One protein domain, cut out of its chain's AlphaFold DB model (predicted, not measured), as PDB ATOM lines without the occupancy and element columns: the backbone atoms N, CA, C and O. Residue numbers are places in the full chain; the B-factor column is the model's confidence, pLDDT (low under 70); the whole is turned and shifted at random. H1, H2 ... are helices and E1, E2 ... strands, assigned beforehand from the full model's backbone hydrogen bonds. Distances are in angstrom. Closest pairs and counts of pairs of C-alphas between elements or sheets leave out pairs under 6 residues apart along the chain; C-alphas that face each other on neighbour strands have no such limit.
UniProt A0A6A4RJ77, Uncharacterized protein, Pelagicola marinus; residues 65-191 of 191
ATOM      1  N   LEU A  65     -23.239  39.652  79.275       86.06
ATOM      2  CA  LEU A  65     -22.025  38.842  79.346       86.06
ATOM      3  C   LEU A  65     -22.269  37.593  80.194       86.06
ATOM      4  O   LEU A  65     -22.640  37.678  81.362       86.06
ATOM      5  N   TYR A  66     -21.958  36.446  79.612       86.31
ATOM      6  CA  TYR A  66     -22.049  35.124  80.204       86.31
ATOM      7  C   TYR A  66     -20.706  34.399  80.108       86.31
ATOM      8  O   TYR A  66     -19.714  34.912  79.582       86.31
ATOM      9  N   GLN A  67     -20.690  33.165  80.597       84.25
ATOM     10  CA  GLN A  67     -19.617  32.212  80.365       84.25
ATOM     11  C   GLN A  67     -20.198  30.949  79.724       84.25
ATOM     12  O   GLN A  67     -21.329  30.548  80.019       84.25
ATOM     13  N   THR A  68     -19.424  30.345  78.831       81.94
ATOM     14  CA  THR A  68     -19.630  28.966  78.368       81.94
ATOM     15  C   THR A  68     -19.335  27.982  79.506       81.94
ATOM     16  O   THR A  68     -18.722  28.347  80.514       81.94
ATOM     17  N   SER A  69     -19.715  26.713  79.342       80.00
ATOM     18  CA  SER A  69     -19.402  25.644  80.307       80.00
ATOM     19  C   SER A  69     -17.895  25.473  80.560       80.00
ATOM     20  O   SER A  69     -17.491  25.000  81.618       80.00
ATOM     21  N   THR A  70     -17.052  25.906  79.621       82.31
ATOM     22  CA  THR A  70     -15.585  25.830  79.683       82.31
ATOM     23  C   THR A  70     -14.921  27.130  80.169       82.31
ATOM     24  O   THR A  70     -13.690  27.287  80.103       82.31
ATOM     25  N   GLY A  71     -15.722  28.101  80.624       84.50
ATOM     26  CA  GLY A  71     -15.258  29.384  81.150       84.50
ATOM     27  C   GLY A  71     -14.785  30.381  80.086       84.50
ATOM     28  O   GLY A  71     -14.156  31.381  80.430       84.50
ATOM     29  N   VAL A  72     -15.041  30.134  78.795       88.81
ATOM     30  CA  VAL A  72     -14.837  31.154  77.750       88.81
ATOM     31  C   VAL A  72     -15.938  32.214  77.857       88.81
ATOM     32  O   VAL A  72     -17.113  31.840  77.903       88.81
ATOM     33  N   PRO A  73     -15.594  33.515  77.884       89.94
ATOM     34  CA  PRO A  73     -16.573  34.594  77.898       89.94
ATOM     35  C   PRO A  73     -17.471  34.558  76.670       89.94
ATOM     36  O   PRO A  73     -17.003  34.353  75.547       89.94
ATOM     37  N   TRP A  74     -18.754  34.797  76.900       89.00
ATOM     38  CA  TRP A  74     -19.777  34.743  75.876       89.00
ATOM     39  C   TRP A  74     -20.673  35.975  75.959       89.00
ATOM     40  O   TRP A  74     -21.391  36.172  76.933       89.00
ATOM     41  N   LEU A  75     -20.591  36.834  74.950       88.12
ATOM     42  CA  LEU A  75     -21.369  38.063  74.860       88.12
ATOM     43  C   LEU A  75     -22.610  37.830  73.998       88.12
ATOM     44  O   LEU A  75     -22.472  37.438  72.849       88.12
ATOM     45  N   VAL A  76     -23.797  38.109  74.521       87.44
ATOM     46  CA  VAL A  76     -25.060  38.047  73.772       87.44
ATOM     47  C   VAL A  76     -25.569  39.466  73.571       87.44
ATOM     48  O   VAL A  76     -25.598  40.240  74.529       87.44
ATOM     49  N   PHE A  77     -25.974  39.822  72.358       83.44
ATOM     50  CA  PHE A  77     -26.678  41.074  72.106       83.44
ATOM     51  C   PHE A  77     -27.647  40.968  70.929       83.44
ATOM     52  O   PHE A  77     -27.578  40.055  70.110       83.44
ATOM     53  N   GLU A  78     -28.549  41.938  70.873       83.56
ATOM     54  CA  GLU A  78     -29.504  42.134  69.790       83.56
ATOM     55  C   GLU A  78     -29.051  43.335  68.951       83.56
ATOM     56  O   GLU A  78     -28.600  44.355  69.486       83.56
ATOM     57  N   SER A  79     -29.112  43.209  67.630       82.00
ATOM     58  CA  SER A  79     -28.786  44.290  66.714       82.00
ATOM     59  C   SER A  79     -29.830  45.400  66.809       82.00
ATOM     60  O   SER A  79     -31.003  45.180  67.108       82.00
ATOM     61  N   SER A  80     -29.429  46.632  66.487       81.19
ATOM     62  CA  SER A  80     -30.358  47.766  66.500       81.19
ATOM     63  C   SER A  80     -31.518  47.613  65.509       81.19
ATOM     64  O   SER A  80     -32.520  48.304  65.663       81.19
ATOM     65  N   ASN A  81     -31.378  46.763  64.483       80.06
ATOM     66  CA  ASN A  81     -32.456  46.479  63.541       80.06
ATOM     67  C   ASN A  81     -33.482  45.524  64.159       80.06
ATOM     68  O   ASN A  81     -34.670  45.839  64.165       80.06
ATOM     69  N   ALA A  82     -33.017  44.418  64.747       79.00
ATOM     70  CA  ALA A  82     -33.867  43.458  65.447       79.00
ATOM     71  C   ALA A  82     -34.595  44.106  66.639       79.00
ATOM     72  O   ALA A  82     -35.813  43.992  66.751       79.00
ATOM     73  N   ALA A  83     -33.897  44.929  67.430       79.62
ATOM     74  CA  ALA A  83     -34.481  45.655  68.563       79.62
ATOM     75  C   ALA A  83     -35.614  46.630  68.169       79.62
ATOM     76  O   ALA A  83     -36.441  46.998  68.999       79.62
ATOM     77  N   LYS A  84     -35.664  47.067  66.903       82.38
ATOM     78  CA  LYS A  84     -36.731  47.922  66.353       82.38
ATOM     79  C   LYS A  84     -37.864  47.122  65.692       82.38
ATOM     80  O   LYS A  84     -38.718  47.718  65.043       82.38
ATOM     81  N   GLY A  85     -37.866  45.794  65.821       77.12
ATOM     82  CA  GLY A  85     -38.812  44.897  65.152       77.12
ATOM     83  C   GLY A  85     -38.490  44.634  63.676       77.12
ATOM     84  O   GLY A  85     -39.332  44.115  62.947       77.12
ATOM     85  N   GLY A  86     -37.295  45.018  63.218       77.12
ATOM     86  CA  GLY A  86     -36.801  44.717  61.879       77.12
ATOM     87  C   GLY A  86     -36.261  43.290  61.756       77.12
ATOM     88  O   GLY A  86     -36.137  42.558  62.736       77.12
ATOM     89  N   ALA A  87     -35.909  42.890  60.532       79.38
ATOM     90  CA  ALA A  87     -35.331  41.570  60.283       79.38
ATOM     91  C   ALA A  87     -33.953  41.404  60.966       79.38
ATOM     92  O   ALA A  87     -33.149  42.343  60.953       79.38
ATOM     93  N   PRO A  88     -33.637  40.220  61.517       80.25
ATOM     94  CA  PRO A  88     -32.325  39.957  62.096       80.25
ATOM     95  C   PRO A  88     -31.221  40.033  61.036       80.25
ATOM     96  O   PRO A  88     -31.450  39.769  59.850       80.25
ATOM     97  N   LEU A  89     -30.007  40.370  61.467       80.12
ATOM     98  CA  LEU A  89     -28.824  40.232  60.627       80.12
ATOM     99  C   LEU A  89     -28.576  38.752  60.309       80.12
ATOM    100  O   LEU A  89     -28.861  37.864  61.107       80.12
ATOM    101  N   GLN A  90     -28.035  38.484  59.120       79.81
ATOM    102  CA  GLN A  90     -27.661  37.135  58.697       79.81
ATOM    103  C   GLN A  90     -26.331  37.156  57.947       79.81
ATOM    104  O   GLN A  90     -26.018  38.126  57.256       79.81
ATOM    105  N   GLY A  91     -25.556  36.074  58.061       78.88
ATOM    106  CA  GLY A  91     -24.304  35.877  57.324       78.88
ATOM    107  C   GLY A  91     -23.230  36.923  57.645       78.88
ATOM    108  O   GLY A  91     -22.966  37.246  58.802       78.88
ATOM    109  N   THR A  92     -22.590  37.469  56.610       81.88
ATOM    110  CA  THR A  92     -21.456  38.401  56.742       81.88
ATOM    111  C   THR A  92     -21.761  39.678  57.545       81.88
ATOM    112  O   THR A  92     -20.922  40.054  58.366       81.88
ATOM    113  N   PRO A  93     -22.905  40.375  57.359       83.38
ATOM    114  CA  PRO A  93     -23.307  41.484  58.230       83.38
ATOM    115  C   PRO A  93     -23.301  41.132  59.718       83.38
ATOM    116  O   PRO A  93     -22.828  41.919  60.537       83.38
ATOM    117  N   ASP A  94     -23.773  39.937  60.050       82.38
ATOM    118  CA  ASP A  94     -23.901  39.477  61.424       82.38
ATOM    119  C   ASP A  94     -22.533  39.173  62.052       82.38
ATOM    120  O   ASP A  94     -22.177  39.675  63.120       82.38
ATOM    121  N   MET A  95     -21.671  38.495  61.288       82.75
ATOM    122  CA  MET A  95     -20.263  38.287  61.642       82.75
ATOM    123  C   MET A  95     -19.509  39.608  61.843       82.75
ATOM    124  O   MET A  95     -18.713  39.747  62.773       82.75
ATOM    125  N   ARG A  96     -19.751  40.613  60.990       84.88
ATOM    126  CA  ARG A  96     -19.140  41.946  61.135       84.88
ATOM    127  C   ARG A  96     -19.634  42.662  62.389       84.88
ATOM    128  O   ARG A  96     -18.825  43.291  63.073       84.88
ATOM    129  N   SER A  97     -20.917  42.536  62.719       84.88
ATOM    130  CA  SER A  97     -21.466  43.024  63.986       84.88
ATOM    131  C   SER A  97     -20.811  42.321  65.169       84.88
ATOM    132  O   SER A  97     -20.341  43.000  66.082       84.88
ATOM    133  N   ALA A  98     -20.663  40.995  65.122       85.69
ATOM    134  CA  ALA A  98     -19.964  40.236  66.152       85.69
ATOM    135  C   ALA A  98     -18.532  40.757  66.365       85.69
ATOM    136  O   ALA A  98     -18.138  41.009  67.501       85.69
ATOM    137  N   ILE A  99     -17.778  41.025  65.292       83.00
ATOM    138  CA  ILE A  99     -16.427  41.614  65.353       83.00
ATOM    139  C   ILE A  99     -16.427  43.029  65.955       83.00
ATOM    140  O   ILE A  99     -15.539  43.371  66.748       83.00
ATOM    141  N   SER A 100     -17.391  43.862  65.550       79.81
ATOM    142  CA  SER A 100     -17.500  45.268  65.954       79.81
ATOM    143  C   SER A 100     -17.886  45.410  67.424       79.81
ATOM    144  O   SER A 100     -17.212  46.109  68.177       79.81
ATOM    145  N   TYR A 101     -18.900  44.682  67.886       67.50
ATOM    146  CA  TYR A 101     -19.266  44.632  69.304       67.50
ATOM    147  C   TYR A 101     -18.215  43.909  70.132       67.50
ATOM    148  O   TYR A 101     -17.964  44.261  71.288       67.50
ATOM    149  N   ALA A 102     -17.481  42.996  69.498       59.44
ATOM    150  CA  ALA A 102     -16.260  42.481  70.055       59.44
ATOM    151  C   ALA A 102     -15.117  43.517  70.101       59.44
ATOM    152  O   ALA A 102     -13.976  43.118  70.285       59.44
ATOM    153  N   SER A 103     -15.321  44.826  69.960       54.84
ATOM    154  CA  SER A 103     -14.249  45.827  70.104       54.84
ATOM    155  C   SER A 103     -14.050  46.336  71.532       54.84
ATOM    156  O   SER A 103     -12.941  46.756  71.858       54.84
ATOM    157  N   SER A 104     -15.045  46.243  72.421       63.53
ATOM    158  CA  SER A 104     -14.882  46.731  73.791       63.53
ATOM    159  C   SER A 104     -14.277  45.636  74.686       63.53
ATOM    160  O   SER A 104     -14.822  44.541  74.836       63.53
ATOM    161  N   LYS A 105     -13.078  45.942  75.205       73.44
ATOM    162  CA  LYS A 105     -12.252  45.189  76.174       73.44
ATOM    163  C   LYS A 105     -11.877  43.748  75.772       73.44
ATOM    164  O   LYS A 105     -12.617  42.800  75.995       73.44
ATOM    165  N   TRP A 106     -10.649  43.579  75.270       84.00
ATOM    166  CA  TRP A 106      -9.982  42.278  75.066       84.00
ATOM    167  C   TRP A 106      -9.082  41.919  76.246       84.00
ATOM    168  O   TRP A 106      -7.868  41.781  76.129       84.00
ATOM    169  N   THR A 107      -9.688  41.806  77.416       83.19
ATOM    170  CA  THR A 107      -9.013  41.413  78.654       83.19
ATOM    171  C   THR A 107      -9.960  40.540  79.463       83.19
ATOM    172  O   THR A 107     -11.174  40.644  79.276       83.19
ATOM    173  N   PRO A 108      -9.470  39.709  80.394       78.88
ATOM    174  CA  PRO A 108     -10.344  39.090  81.385       78.88
ATOM    175  C   PRO A 108     -11.189  40.156  82.116       78.88
ATOM    176  O   PRO A 108     -10.675  41.251  82.368       78.88
ATOM    177  N   PRO A 109     -12.469  39.882  82.433       81.56
ATOM    178  CA  PRO A 109     -13.234  38.651  82.178       81.56
ATOM    179  C   PRO A 109     -13.927  38.589  80.797       81.56
ATOM    180  O   PRO A 109     -14.764  37.725  80.580       81.56
ATOM    181  N   TYR A 110     -13.624  39.498  79.868       85.44
ATOM    182  CA  TYR A 110     -14.330  39.662  78.585       85.44
ATOM    183  C   TYR A 110     -13.730  38.860  77.422       85.44
ATOM    184  O   TYR A 110     -14.364  38.716  76.378       85.44
ATOM    185  N   ALA A 111     -12.517  38.333  77.593       90.56
ATOM    186  CA  ALA A 111     -11.888  37.391  76.675       90.56
ATOM    187  C   ALA A 111     -11.039  36.371  77.446       90.56
ATOM    188  O   ALA A 111     -10.465  36.690  78.492       90.56
ATOM    189  N   LYS A 112     -10.929  35.152  76.912       92.00
ATOM    190  CA  LYS A 112     -10.039  34.099  77.418       92.00
ATOM    191  C   LYS A 112      -8.785  34.037  76.559       92.00
ATOM    192  O   LYS A 112      -8.869  34.109  75.338       92.00
ATOM    193  N   ARG A 113      -7.620  33.871  77.184       93.44
ATOM    194  CA  ARG A 113      -6.375  33.590  76.462       93.44
ATOM    195  C   ARG A 113      -6.272  32.098  76.172       93.44
ATOM    196  O   ARG A 113      -6.347  31.296  77.097       93.44
ATOM    197  N   ILE A 114      -6.071  31.754  74.907       91.56
ATOM    198  CA  ILE A 114      -5.833  30.394  74.429       91.56
ATOM    199  C   ILE A 114      -4.356  30.285  74.092       91.56
ATOM    200  O   ILE A 114      -3.835  31.119  73.357       91.56
ATOM    201  N   LYS A 115      -3.690  29.276  74.653       91.25
ATOM    202  CA  LYS A 115      -2.306  28.921  74.328       91.25
ATOM    203  C   LYS A 115      -2.316  27.615  73.540       91.25
ATOM    204  O   LYS A 115      -2.937  26.653  73.986       91.25
ATOM    205  N   SER A 116      -1.631  27.599  72.409       87.25
ATOM    206  CA  SER A 116      -1.438  26.450  71.524       87.25
ATOM    207  C   SER A 116       0.051  26.260  71.244       87.25
ATOM    208  O   SER A 116       0.861  27.145  71.543       87.25
ATOM    209  N   ASP A 117       0.407  25.145  70.616       88.12
ATOM    210  CA  ASP A 117       1.774  24.927  70.135       88.12
ATOM    211  C   ASP A 117       2.163  25.911  69.019       88.12
ATOM    212  O   ASP A 117       3.334  26.288  68.901       88.12
ATOM    213  N   ASP A 118       1.173  26.388  68.258       88.31
ATOM    214  CA  ASP A 118       1.329  27.304  67.126       88.31
ATOM    215  C   ASP A 118       1.333  28.788  67.532       88.31
ATOM    216  O   ASP A 118       1.666  29.649  66.716       88.31
ATOM    217  N   GLY A 119       1.006  29.118  68.786       91.00
ATOM    218  CA  GLY A 119       0.918  30.497  69.270       91.00
ATOM    219  C   GLY A 119      -0.161  30.717  70.323       91.00
ATOM    220  O   GLY A 119      -0.716  29.776  70.891       91.00
ATOM    221  N   ASP A 120      -0.476  31.978  70.597       93.19
ATOM    222  CA  ASP A 120      -1.540  32.334  71.529       93.19
ATOM    223  C   ASP A 120      -2.453  33.435  70.990       93.19
ATOM    224  O   ASP A 120      -2.066  34.246  70.153       93.19
ATOM    225  N   ALA A 121      -3.693  33.453  71.465       93.75
ATOM    226  CA  ALA A 121      -4.680  34.451  71.072       93.75
ATOM    227  C   ALA A 121      -5.690  34.699  72.190       93.75
ATOM    228  O   ALA A 121      -5.793  33.930  73.148       93.75
ATOM    229  N   LEU A 122      -6.453  35.780  72.067       93.88
ATOM    230  CA  LEU A 122      -7.629  36.016  72.891       93.88
ATOM    231  C   LEU A 122      -8.881  35.617  72.118       93.88
ATOM    232  O   LEU A 122      -9.048  36.014  70.968       93.88
ATOM    233  N   ILE A 123      -9.768  34.875  72.770       93.81
ATOM    234  CA  ILE A 123     -11.040  34.428  72.210       93.81
ATOM    235  C   ILE A 123     -12.209  34.830  73.103       93.81
ATOM    236  O   ILE A 123     -12.101  34.867  74.334       93.81
ATOM    237  N   ARG A 124     -13.347  35.084  72.468       92.69
ATOM    238  CA  ARG A 124     -14.668  35.063  73.093       92.69
ATOM    239  C   ARG A 124     -15.706  34.559  72.102       92.69
ATOM    240  O   ARG A 124     -15.509  34.669  70.892       92.69
ATOM    241  N   VAL A 125     -16.816  34.063  72.627       92.06
ATOM    242  CA  VAL A 125     -18.011  33.772  71.833       92.06
ATOM    243  C   VAL A 125     -18.904  35.010  71.834       92.06
ATOM    244  O   VAL A 125     -18.999  35.722  72.837       92.06
ATOM    245  N   VAL A 126     -19.536  35.298  70.707       91.25
ATOM    246  CA  VAL A 126     -20.437  36.429  70.528       91.25
ATOM    247  C   VAL A 126     -21.693  35.942  69.829       91.25
ATOM    248  O   VAL A 126     -21.589  35.354  68.760       91.25
ATOM    249  N   THR A 127     -22.860  36.189  70.411       89.56
ATOM    250  CA  THR A 127     -24.153  35.913  69.786       89.56
ATOM    251  C   THR A 127     -24.814  37.213  69.384       89.56
ATOM    252  O   THR A 127     -24.950  38.113  70.216       89.56
ATOM    253  N   VAL A 128     -25.229  37.284  68.125       87.69
ATOM    254  CA  VAL A 128     -25.885  38.440  67.519       87.69
ATOM    255  C   VAL A 128     -27.147  37.952  66.836       87.69
ATOM    256  O   VAL A 128     -27.092  36.996  66.071       87.69
ATOM    257  N   ASP A 129     -28.291  38.542  67.181       85.44
ATOM    258  CA  ASP A 129     -29.602  38.168  66.625       85.44
ATOM    259  C   ASP A 129     -29.876  36.649  66.653       85.44
ATOM    260  O   ASP A 129     -30.578  36.094  65.813       85.44
ATOM    261  N   GLY A 130     -29.296  35.965  67.646       79.56
ATOM    262  CA  GLY A 130     -29.398  34.523  67.836       79.56
ATOM    263  C   GLY A 130     -28.288  33.672  67.204       79.56
ATOM    264  O   GLY A 130     -28.086  32.536  67.630       79.56
ATOM    265  N   ASN A 131     -27.491  34.196  66.277       86.06
ATOM    266  CA  ASN A 131     -26.392  33.440  65.673       86.06
ATOM    267  C   ASN A 131     -25.104  33.615  66.473       86.06
ATOM    268  O   ASN A 131     -24.773  34.720  66.897       86.06
ATOM    269  N   SER A 132     -24.364  32.525  66.676       89.25
ATOM    270  CA  SER A 132     -23.154  32.524  67.500       89.25
ATOM    271  C   SER A 132     -21.879  32.495  66.663       89.25
ATOM    272  O   SER A 132     -21.768  31.786  65.666       89.25
ATOM    273  N   PHE A 133     -20.886  33.254  67.113       92.12
ATOM    274  CA  PHE A 133     -19.607  33.439  66.444       92.12
ATOM    275  C   PHE A 133     -18.464  33.339  67.448       92.12
ATOM    276  O   PHE A 133     -18.497  33.957  68.512       92.12
ATOM    277  N   ALA A 134     -17.412  32.609  67.102       93.75
ATOM    278  CA  ALA A 134     -16.151  32.685  67.817       93.75
ATOM    279  C   ALA A 134     -15.315  33.810  67.217       93.75
ATOM    280  O   ALA A 134     -14.955  33.759  66.042       93.75
ATOM    281  N   VAL A 135     -14.997  34.819  68.027       93.94
ATOM    282  CA  VAL A 135     -14.160  35.949  67.620       93.94
ATOM    283  C   VAL A 135     -12.810  35.823  68.302       93.94
ATOM    284  O   VAL A 135     -12.721  35.725  69.530       93.94
ATOM    285  N   MET A 136     -11.754  35.882  67.502       93.25
ATOM    286  CA  MET A 136     -10.377  35.813  67.954       93.25
ATOM    287  C   MET A 136      -9.618  37.095  67.605       93.25
ATOM    288  O   MET A 136      -9.697  37.577  66.475       93.25
ATOM    289  N   LYS A 137      -8.871  37.639  68.571       91.38
ATOM    290  CA  LYS A 137      -7.997  38.814  68.408       91.38
ATOM    291  C   LYS A 137      -6.681  38.650  69.154       91.38
ATOM    292  O   LYS A 137      -6.502  37.717  69.936       91.38
ATOM    293  N   SER A 138      -5.766  39.594  68.917       88.81
ATOM    294  CA  SER A 138      -4.417  39.584  69.494       88.81
ATOM    295  C   SER A 138      -3.715  38.255  69.215       88.81
ATOM    296  O   SER A 138      -3.140  37.656  70.123       88.81
ATOM    297  N   ILE A 139      -3.834  37.778  67.972       89.38
ATOM    298  CA  ILE A 139      -3.286  36.494  67.546       89.38
ATOM    299  C   ILE A 139      -1.781  36.649  67.382       89.38
ATOM    300  O   ILE A 139      -1.311  37.523  66.657       89.38
ATOM    301  N   ARG A 140      -1.025  35.821  68.093       89.56
ATOM    302  CA  ARG A 140       0.434  35.855  68.124       89.56
ATOM    303  C   ARG A 140       0.949  34.461  67.787       89.56
ATOM    304  O   ARG A 140       1.062  33.624  68.686       89.56
ATOM    305  N   PRO A 141       1.222  34.185  66.502       87.94
ATOM    306  CA  PRO A 141       1.828  32.925  66.109       87.94
ATOM    307  C   PRO A 141       3.232  32.812  66.711       87.94
ATOM    308  O   PRO A 141       3.969  33.794  66.804       87.94
ATOM    309  N   LYS A 142       3.623  31.600  67.102       89.25
ATOM    310  CA  LYS A 142       4.942  31.306  67.678       89.25
ATOM    311  C   LYS A 142       6.070  31.523  66.667       89.25
ATOM    312  O   LYS A 142       7.149  31.969  67.040       89.25
ATOM    313  N   ASN A 143       5.813  31.225  65.392       85.62
ATOM    314  CA  ASN A 143       6.735  31.469  64.288       85.62
ATOM    315  C   ASN A 143       6.120  32.472  63.303       85.62
ATOM    316  O   ASN A 143       5.374  32.094  62.399       85.62
ATOM    317  N   LEU A 144       6.433  33.756  63.500       80.38
ATOM    318  CA  LEU A 144       5.876  34.851  62.702       80.38
ATOM    319  C   LEU A 144       6.258  34.758  61.218       80.38
ATOM    320  O   LEU A 144       5.423  35.048  60.372       80.38
ATOM    321  N   LEU A 145       7.484  34.321  60.899       77.19
ATOM    322  CA  LEU A 145       7.931  34.167  59.510       77.19
ATOM    323  C   LEU A 145       7.066  33.142  58.778       77.19
ATOM    324  O   LEU A 145       6.489  33.470  57.747       77.19
ATOM    325  N   ASN A 146       6.886  31.949  59.349       76.06
ATOM    326  CA  ASN A 146       6.013  30.932  58.754       76.06
ATOM    327  C   ASN A 146       4.566  31.425  58.639       76.06
ATOM    328  O   ASN A 146       3.918  31.173  57.629       76.06
ATOM    329  N   ALA A 147       4.086  32.164  59.639       75.56
ATOM    330  CA  ALA A 147       2.735  32.707  59.655       75.56
ATOM    331  C   ALA A 147       2.494  33.804  58.595       75.56
ATOM    332  O   ALA A 147       1.357  34.037  58.207       75.56
ATOM    333  N   MET A 148       3.538  34.488  58.114       73.44
ATOM    334  CA  MET A 148       3.410  35.446  57.005       73.44
ATOM    335  C   MET A 148       3.289  34.760  55.638       73.44
ATOM    336  O   MET A 148       2.711  35.339  54.722       73.44
ATOM    337  N   PHE A 149       3.821  33.541  55.492       75.88
ATOM    338  CA  PHE A 149       3.780  32.780  54.235       75.88
ATOM    339  C   PHE A 149       2.668  31.722  54.198       75.88
ATOM    340  O   PHE A 149       2.235  31.332  53.116       75.88
ATOM    341  N   SER A 150       2.190  31.264  55.359       79.88
ATOM    342  CA  SER A 150       1.053  30.355  55.503       79.88
ATOM    343  C   SER A 150       0.159  30.790  56.660       79.88
ATOM    344  O   SER A 150       0.620  31.045  57.772       79.88
ATOM    345  N   ASN A 151      -1.151  30.800  56.417       85.56
ATOM    346  CA  ASN A 151      -2.135  31.151  57.436       85.56
ATOM    347  C   ASN A 151      -2.499  29.980  58.368       85.56
ATOM    348  O   ASN A 151      -3.286  30.176  59.295       85.56
ATOM    349  N   ASP A 152      -1.933  28.785  58.160       87.50
ATOM    350  CA  ASP A 152      -2.321  27.559  58.872       87.50
ATOM    351  C   ASP A 152      -2.244  27.710  60.393       87.50
ATOM    352  O   ASP A 152      -3.130  27.252  61.114       87.50
ATOM    353  N   ALA A 153      -1.214  28.402  60.891       87.75
ATOM    354  CA  ALA A 153      -1.040  28.644  62.320       87.75
ATOM    355  C   ALA A 153      -2.229  29.414  62.922       87.75
ATOM    356  O   ALA A 153      -2.727  29.045  63.982       87.75
ATOM    357  N   TYR A 154      -2.740  30.444  62.238       90.56
ATOM    358  CA  TYR A 154      -3.876  31.229  62.732       90.56
ATOM    359  C   TYR A 154      -5.150  30.380  62.818       90.56
ATOM    360  O   TYR A 154      -5.863  30.441  63.821       90.56
ATOM    361  N   TYR A 155      -5.412  29.555  61.801       91.56
ATOM    362  CA  TYR A 155      -6.591  28.689  61.771       91.56
ATOM    363  C   TYR A 155      -6.513  27.545  62.789       91.56
ATOM    364  O   TYR A 155      -7.531  27.213  63.392       91.56
ATOM    365  N   LYS A 156      -5.323  26.994  63.062       91.38
ATOM    366  CA  LYS A 156      -5.127  26.016  64.147       91.38
ATOM    367  C   LYS A 156      -5.377  26.622  65.525       91.38
ATOM    368  O   LYS A 156      -6.066  26.015  66.345       91.38
ATOM    369  N   ILE A 157      -4.883  27.841  65.771       92.88
ATOM    370  CA  ILE A 157      -5.164  28.568  67.019       92.88
ATOM    371  C   ILE A 157      -6.677  28.804  67.157       92.88
ATOM    372  O   ILE A 157      -7.233  28.572  68.234       92.88
ATOM    373  N   LEU A 158      -7.346  29.228  66.074       94.12
ATOM    374  CA  LEU A 158      -8.798  29.426  66.033       94.12
ATOM    375  C   LEU A 158      -9.560  28.160  66.401       94.12
ATOM    376  O   LEU A 158     -10.377  28.185  67.321       94.12
ATOM    377  N   ASP A 159      -9.270  27.068  65.708       93.56
ATOM    378  CA  ASP A 159      -9.922  25.784  65.909       93.56
ATOM    379  C   ASP A 159      -9.751  25.279  67.354       93.56
ATOM    380  O   ASP A 159     -10.732  24.917  68.008       93.56
ATOM    381  N   GLN A 160      -8.543  25.371  67.919       93.06
ATOM    382  CA  GLN A 160      -8.326  25.040  69.327       93.06
ATOM    383  C   GLN A 160      -9.152  25.936  70.259       93.06
ATOM    384  O   GLN A 160      -9.745  25.450  71.226       93.06
ATOM    385  N   GLY A 161      -9.198  27.241  69.995       92.69
ATOM    386  CA  GLY A 161      -9.989  28.179  70.786       92.69
ATOM    387  C   GLY A 161     -11.487  27.862  70.748       92.69
ATOM    388  O   GLY A 161     -12.142  27.884  71.793       92.69
ATOM    389  N   ILE A 162     -12.019  27.513  69.575       94.25
ATOM    390  CA  ILE A 162     -13.419  27.112  69.380       94.25
ATOM    391  C   ILE A 162     -13.734  25.858  70.199       94.25
ATOM    392  O   ILE A 162     -14.660  25.879  71.013       94.25
ATOM    393  N   ARG A 163     -12.903  24.813  70.097       93.06
ATOM    394  CA  ARG A 163     -13.068  23.584  70.894       93.06
ATOM    395  C   ARG A 163     -12.998  23.862  72.396       93.06
ATOM    396  O   ARG A 163     -13.821  23.367  73.161       93.06
ATOM    397  N   GLN A 164     -12.059  24.704  72.834       90.75
ATOM    398  CA  GLN A 164     -11.949  25.119  74.238       90.75
ATOM    399  C   GLN A 164     -13.111  25.990  74.713       90.75
ATOM    400  O   GLN A 164     -13.252  26.175  75.920       90.75
ATOM    401  N   SER A 165     -13.929  26.527  73.810       87.88
ATOM    402  CA  SER A 165     -15.178  27.230  74.127       87.88
ATOM    403  C   SER A 165     -16.369  26.276  74.265       87.88
ATOM    404  O   SER A 165     -17.451  26.722  74.627       87.88
ATOM    405  N   GLY A 166     -16.172  24.978  74.002       89.25
ATOM    406  CA  GLY A 166     -17.252  23.994  73.951       89.25
ATOM    407  C   GLY A 166     -18.093  24.087  72.678       89.25
ATOM    408  O   GLY A 166     -19.217  23.606  72.675       89.25
ATOM    409  N   CYS A 167     -17.563  24.708  71.621       90.00
ATOM    410  CA  CYS A 167     -18.281  24.951  70.373       90.00
ATOM    411  C   CYS A 167     -17.624  24.218  69.194       90.00
ATOM    412  O   CYS A 167     -16.503  23.711  69.302       90.00
ATOM    413  N   VAL A 168     -18.300  24.216  68.046       91.44
ATOM    414  CA  VAL A 168     -17.790  23.708  66.761       91.44
ATOM    415  C   VAL A 168     -18.038  24.712  65.640       91.44
ATOM    416  O   VAL A 168     -19.061  25.391  65.640       91.44
ATOM    417  N   THR A 169     -17.123  24.809  64.675       91.81
ATOM    418  CA  THR A 169     -17.282  25.673  63.493       91.81
ATOM    419  C   THR A 169     -18.433  25.181  62.617       91.81
ATOM    420  O   THR A 169     -18.518  23.989  62.326       91.81
ATOM    421  N   SER A 170     -19.307  26.088  62.179       88.88
ATOM    422  CA  SER A 170     -20.503  25.763  61.386       88.88
ATOM    423  C   SER A 170     -20.494  26.335  59.964       88.88
ATOM    424  O   SER A 170     -21.433  26.104  59.206       88.88
ATOM    425  N   GLY A 171     -19.441  27.055  59.575       88.06
ATOM    426  CA  GLY A 171     -19.365  27.720  58.276       88.06
ATOM    427  C   GLY A 171     -18.040  28.439  58.034       88.06
ATOM    428  O   GLY A 171     -17.043  28.192  58.713       88.06
ATOM    429  N   GLU A 172     -18.036  29.321  57.038       89.81
ATOM    430  CA  GLU A 172     -16.829  30.000  56.568       89.81
ATOM    431  C   GLU A 172     -16.260  30.974  57.609       89.81
ATOM    432  O   GLU A 172     -16.981  31.737  58.251       89.81
ATOM    433  N   THR A 173     -14.936  30.954  57.765       92.25
ATOM    434  CA  THR A 173     -14.214  31.871  58.650       92.25
ATOM    435  C   THR A 173     -13.795  33.118  57.888       92.25
ATOM    436  O   THR A 173     -13.171  33.032  56.836       92.25
ATOM    437  N   ILE A 174     -14.059  34.286  58.466       90.88
ATOM    438  CA  ILE A 174     -13.602  35.568  57.936       90.88
ATOM    439  C   ILE A 174     -12.337  35.993  58.680       90.88
ATOM    440  O   ILE A 174     -12.303  36.020  59.914       90.88
ATOM    441  N   ALA A 175     -11.316  36.377  57.919       91.00
ATOM    442  CA  ALA A 175     -10.105  36.999  58.433       91.00
ATOM    443  C   ALA A 175     -10.126  38.511  58.198       91.00
ATOM    444  O   ALA A 175     -10.488  38.979  57.118       91.00
ATOM    445  N   GLN A 176      -9.698  39.283  59.197       88.50
ATOM    446  CA  GLN A 176      -9.325  40.680  58.995       88.50
ATOM    447  C   GLN A 176      -7.817  40.808  59.107       88.50
ATOM    448  O   GLN A 176      -7.233  40.523  60.156       88.50
ATOM    449  N   SER A 177      -7.205  41.284  58.031       87.81
ATOM    450  CA  SER A 177      -5.762  41.459  57.937       87.81
ATOM    451  C   SER A 177      -5.397  42.935  57.845       87.81
ATOM    452  O   SER A 177      -6.131  43.737  57.272       87.81
ATOM    453  N   SER A 178      -4.235  43.285  58.384       84.00
ATOM    454  CA  SER A 178      -3.594  44.586  58.194       84.00
ATOM    455  C   SER A 178      -2.152  44.341  57.779       84.00
ATOM    456  O   SER A 178      -1.466  43.543  58.415       84.00
ATOM    457  N   GLN A 179      -1.710  44.984  56.695       82.25
ATOM    458  CA  GLN A 179      -0.343  44.851  56.165       82.25
ATOM    459  C   GLN A 179       0.087  43.385  55.929       82.25
ATOM    460  O   GLN A 179       1.220  43.007  56.201       82.25
ATOM    461  N   GLY A 180      -0.836  42.540  55.455       77.62
ATOM    462  CA  GLY A 180      -0.576  41.115  55.196       77.62
ATOM    463  C   GLY A 180      -0.606  40.207  56.432       77.62
ATOM    464  O   GLY A 180      -0.481  38.998  56.286       77.62
ATOM    465  N   VAL A 181      -0.833  40.749  57.633       81.00
ATOM    466  CA  VAL A 181      -0.905  39.981  58.887       81.00
ATOM    467  C   VAL A 181      -2.348  39.897  59.373       81.00
ATOM    468  O   VAL A 181      -3.019  40.925  59.503       81.00
ATOM    469  N   ILE A 182      -2.820  38.688  59.687       88.38
ATOM    470  CA  ILE A 182      -4.155  38.463  60.256       88.38
ATOM    471  C   ILE A 182      -4.208  39.044  61.676       88.38
ATOM    472  O   ILE A 182      -3.487  38.617  62.575       88.38
ATOM    473  N   GLN A 183      -5.090  40.020  61.882       87.06
ATOM    474  CA  GLN A 183      -5.317  40.693  63.165       87.06
ATOM    475  C   GLN A 183      -6.497  40.092  63.932       87.06
ATOM    476  O   GLN A 183      -6.521  40.102  65.169       87.06
ATOM    477  N   SER A 184      -7.491  39.588  63.201       90.31
ATOM    478  CA  SER A 184      -8.649  38.919  63.776       90.31
ATOM    479  C   SER A 184      -9.152  37.795  62.879       90.31
ATOM    480  O   SER A 184      -9.042  37.853  61.653       90.31
ATOM    481  N   LEU A 185      -9.721  36.779  63.518       93.19
ATOM    482  CA  LEU A 185     -10.474  35.717  62.866       93.19
ATOM    483  C   LEU A 185     -11.865  35.660  63.481       93.19
ATOM    484  O   LEU A 185     -12.037  35.882  64.681       93.19
ATOM    485  N   THR A 186     -12.873  35.380  62.667       93.81
ATOM    486  CA  THR A 186     -14.239  35.160  63.141       93.81
ATOM    487  C   THR A 186     -14.871  34.024  62.379       93.81
ATOM    488  O   THR A 186     -14.904  34.051  61.153       93.81
ATOM    489  N   ALA A 187     -15.381  33.043  63.111       94.00
ATOM    490  CA  ALA A 187     -16.055  31.888  62.545       94.00
ATOM    491  C   ALA A 187     -17.465  31.763  63.127       94.00
ATOM    492  O   ALA A 187     -17.626  31.964  64.336       94.00
ATOM    493  N   PRO A 188     -18.476  31.419  62.315       92.12
ATOM    494  CA  PRO A 188     -19.762  30.982  62.834       92.12
ATOM    495  C   PRO A 188     -19.572  29.659  63.580       92.12
ATOM    496  O   PRO A 188     -18.813  28.786  63.143       92.12
ATOM    497  N   VAL A 189     -20.219  29.534  64.735       91.25
ATOM    498  CA  VAL A 189     -20.087  28.368  65.607       91.25
ATOM    499  C   VAL A 189     -21.427  27.905  66.153       91.25
ATOM    500  O   VAL A 189     -22.334  28.704  66.376       91.25
ATOM    501  N   ASN A 190     -21.503  26.610  66.439       88.38
ATOM    502  CA  ASN A 190     -22.556  26.016  67.246       88.38
ATOM    503  C   ASN A 190     -21.992  25.687  68.629       88.38
ATOM    504  O   ASN A 190     -21.034  24.918  68.742       88.38
ATOM    505  N   CYS A 191     -22.598  26.300  69.639       79.69
ATOM    506  CA  CYS A 191     -22.466  26.020  71.060       79.69
ATOM    507  C   CYS A 191     -23.886  25.633  71.546       79.69
ATOM    508  O   CYS A 191     -23.988  24.761  72.422       79.69
TER     509      CYS A 191
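AT A GLANCE: This is residues 65 to 191 of the 191 residues of an uncharacterized protein of Pelagicola marinus (UniProt A0A6A4RJ77). A long, strongly twisted sheet of seven strands is covered by a helix on each face, H1 on one and H3 on the opposite one, and the sheet curls round both. The short helix H2 sits at one far end of the long axis, and the unnamed stretch 78 to 91 reaches the other. The printed part has 127 residues, with three named helices and seven named strands in the order E1 E2 H1 E3 E4 E5 H2 H3 E6 E7, class mixed. The sheet is branched at E4 and mixed, with E2 and E4 parallel and the other neighbour pairs antiparallel. The whole is compact, with a radius of gyration of the C-alphas of 14.2 A, yet elongated, spanning 48 by 30 by 25 A.

HOW THE PARTS SIT: Begin at E1, residues 65 to 67, which forms a hairpin with E2, residues 73 to 77; N 66 and O 74 are 2.8 A apart. E4, residues 119 to 128, is parallel to E2, with N 75 and O 125 at 2.9 A. E3, residues 112 to 116, lies on the same side of E4 as E2, beside residues 119 to 123, with N 114 and O 121 at 2.8 A. E5, residues 131 to 141, lies on the other side, with N 126 and O 133 at 2.8 A; E3, E4 and E5 are a meander, each strand the antiparallel neighbour of the one before. On the other side of E5 from E4 find its antiparallel neighbour E7, residues 181 to 190, with N 134 and O 187 at 2.8 A; the edge strand E6, residues 174 to 178, is the antiparallel neighbour of E7, with N 176 and O 184 at 2.9 A. H1, residues 92 to 101, is on the sheet; its closest C-alpha pair with E4 is Ala 98 and Val 126, 5.8 A. On the opposite face is H3, residues 152 to 164, with the C-alphas of Ile 114 and Gly 161 its closest to E3, 6.0 A. H2, residues 144 to 149, only grazes the sheet, and is close to H3 but not clearly touching, the C-alphas of Ala 147 and Ala 153 being 6.2 A apart. In H1, H2 and H3 every O i to N i+4 pair is within hydrogen-bond range.

IN THESE COORDINATES: Find C-alpha 65 at (-22.025, 38.842, 79.346), where E1 begins. H1 is 14.2 A long, E4 28.0 A, and E5 28.2 A, with a bend of 65 degrees at residue 138. H3 runs 18.3 A from C-alpha 152 at (-2.321, 27.559, 58.872). E7 runs 27.1 A and ends at C-alpha 190, (-22.556, 26.016, 67.246).

THE WHOLE: The farthest C-alphas, those of Gly 85 and Leu 145, are 48.3 A apart. The printed part has no cut; E2 to H1 is the long link, with 14 residues. Mean pLDDT of the printed part is 85.8, and residues 101 to 104 are under 70.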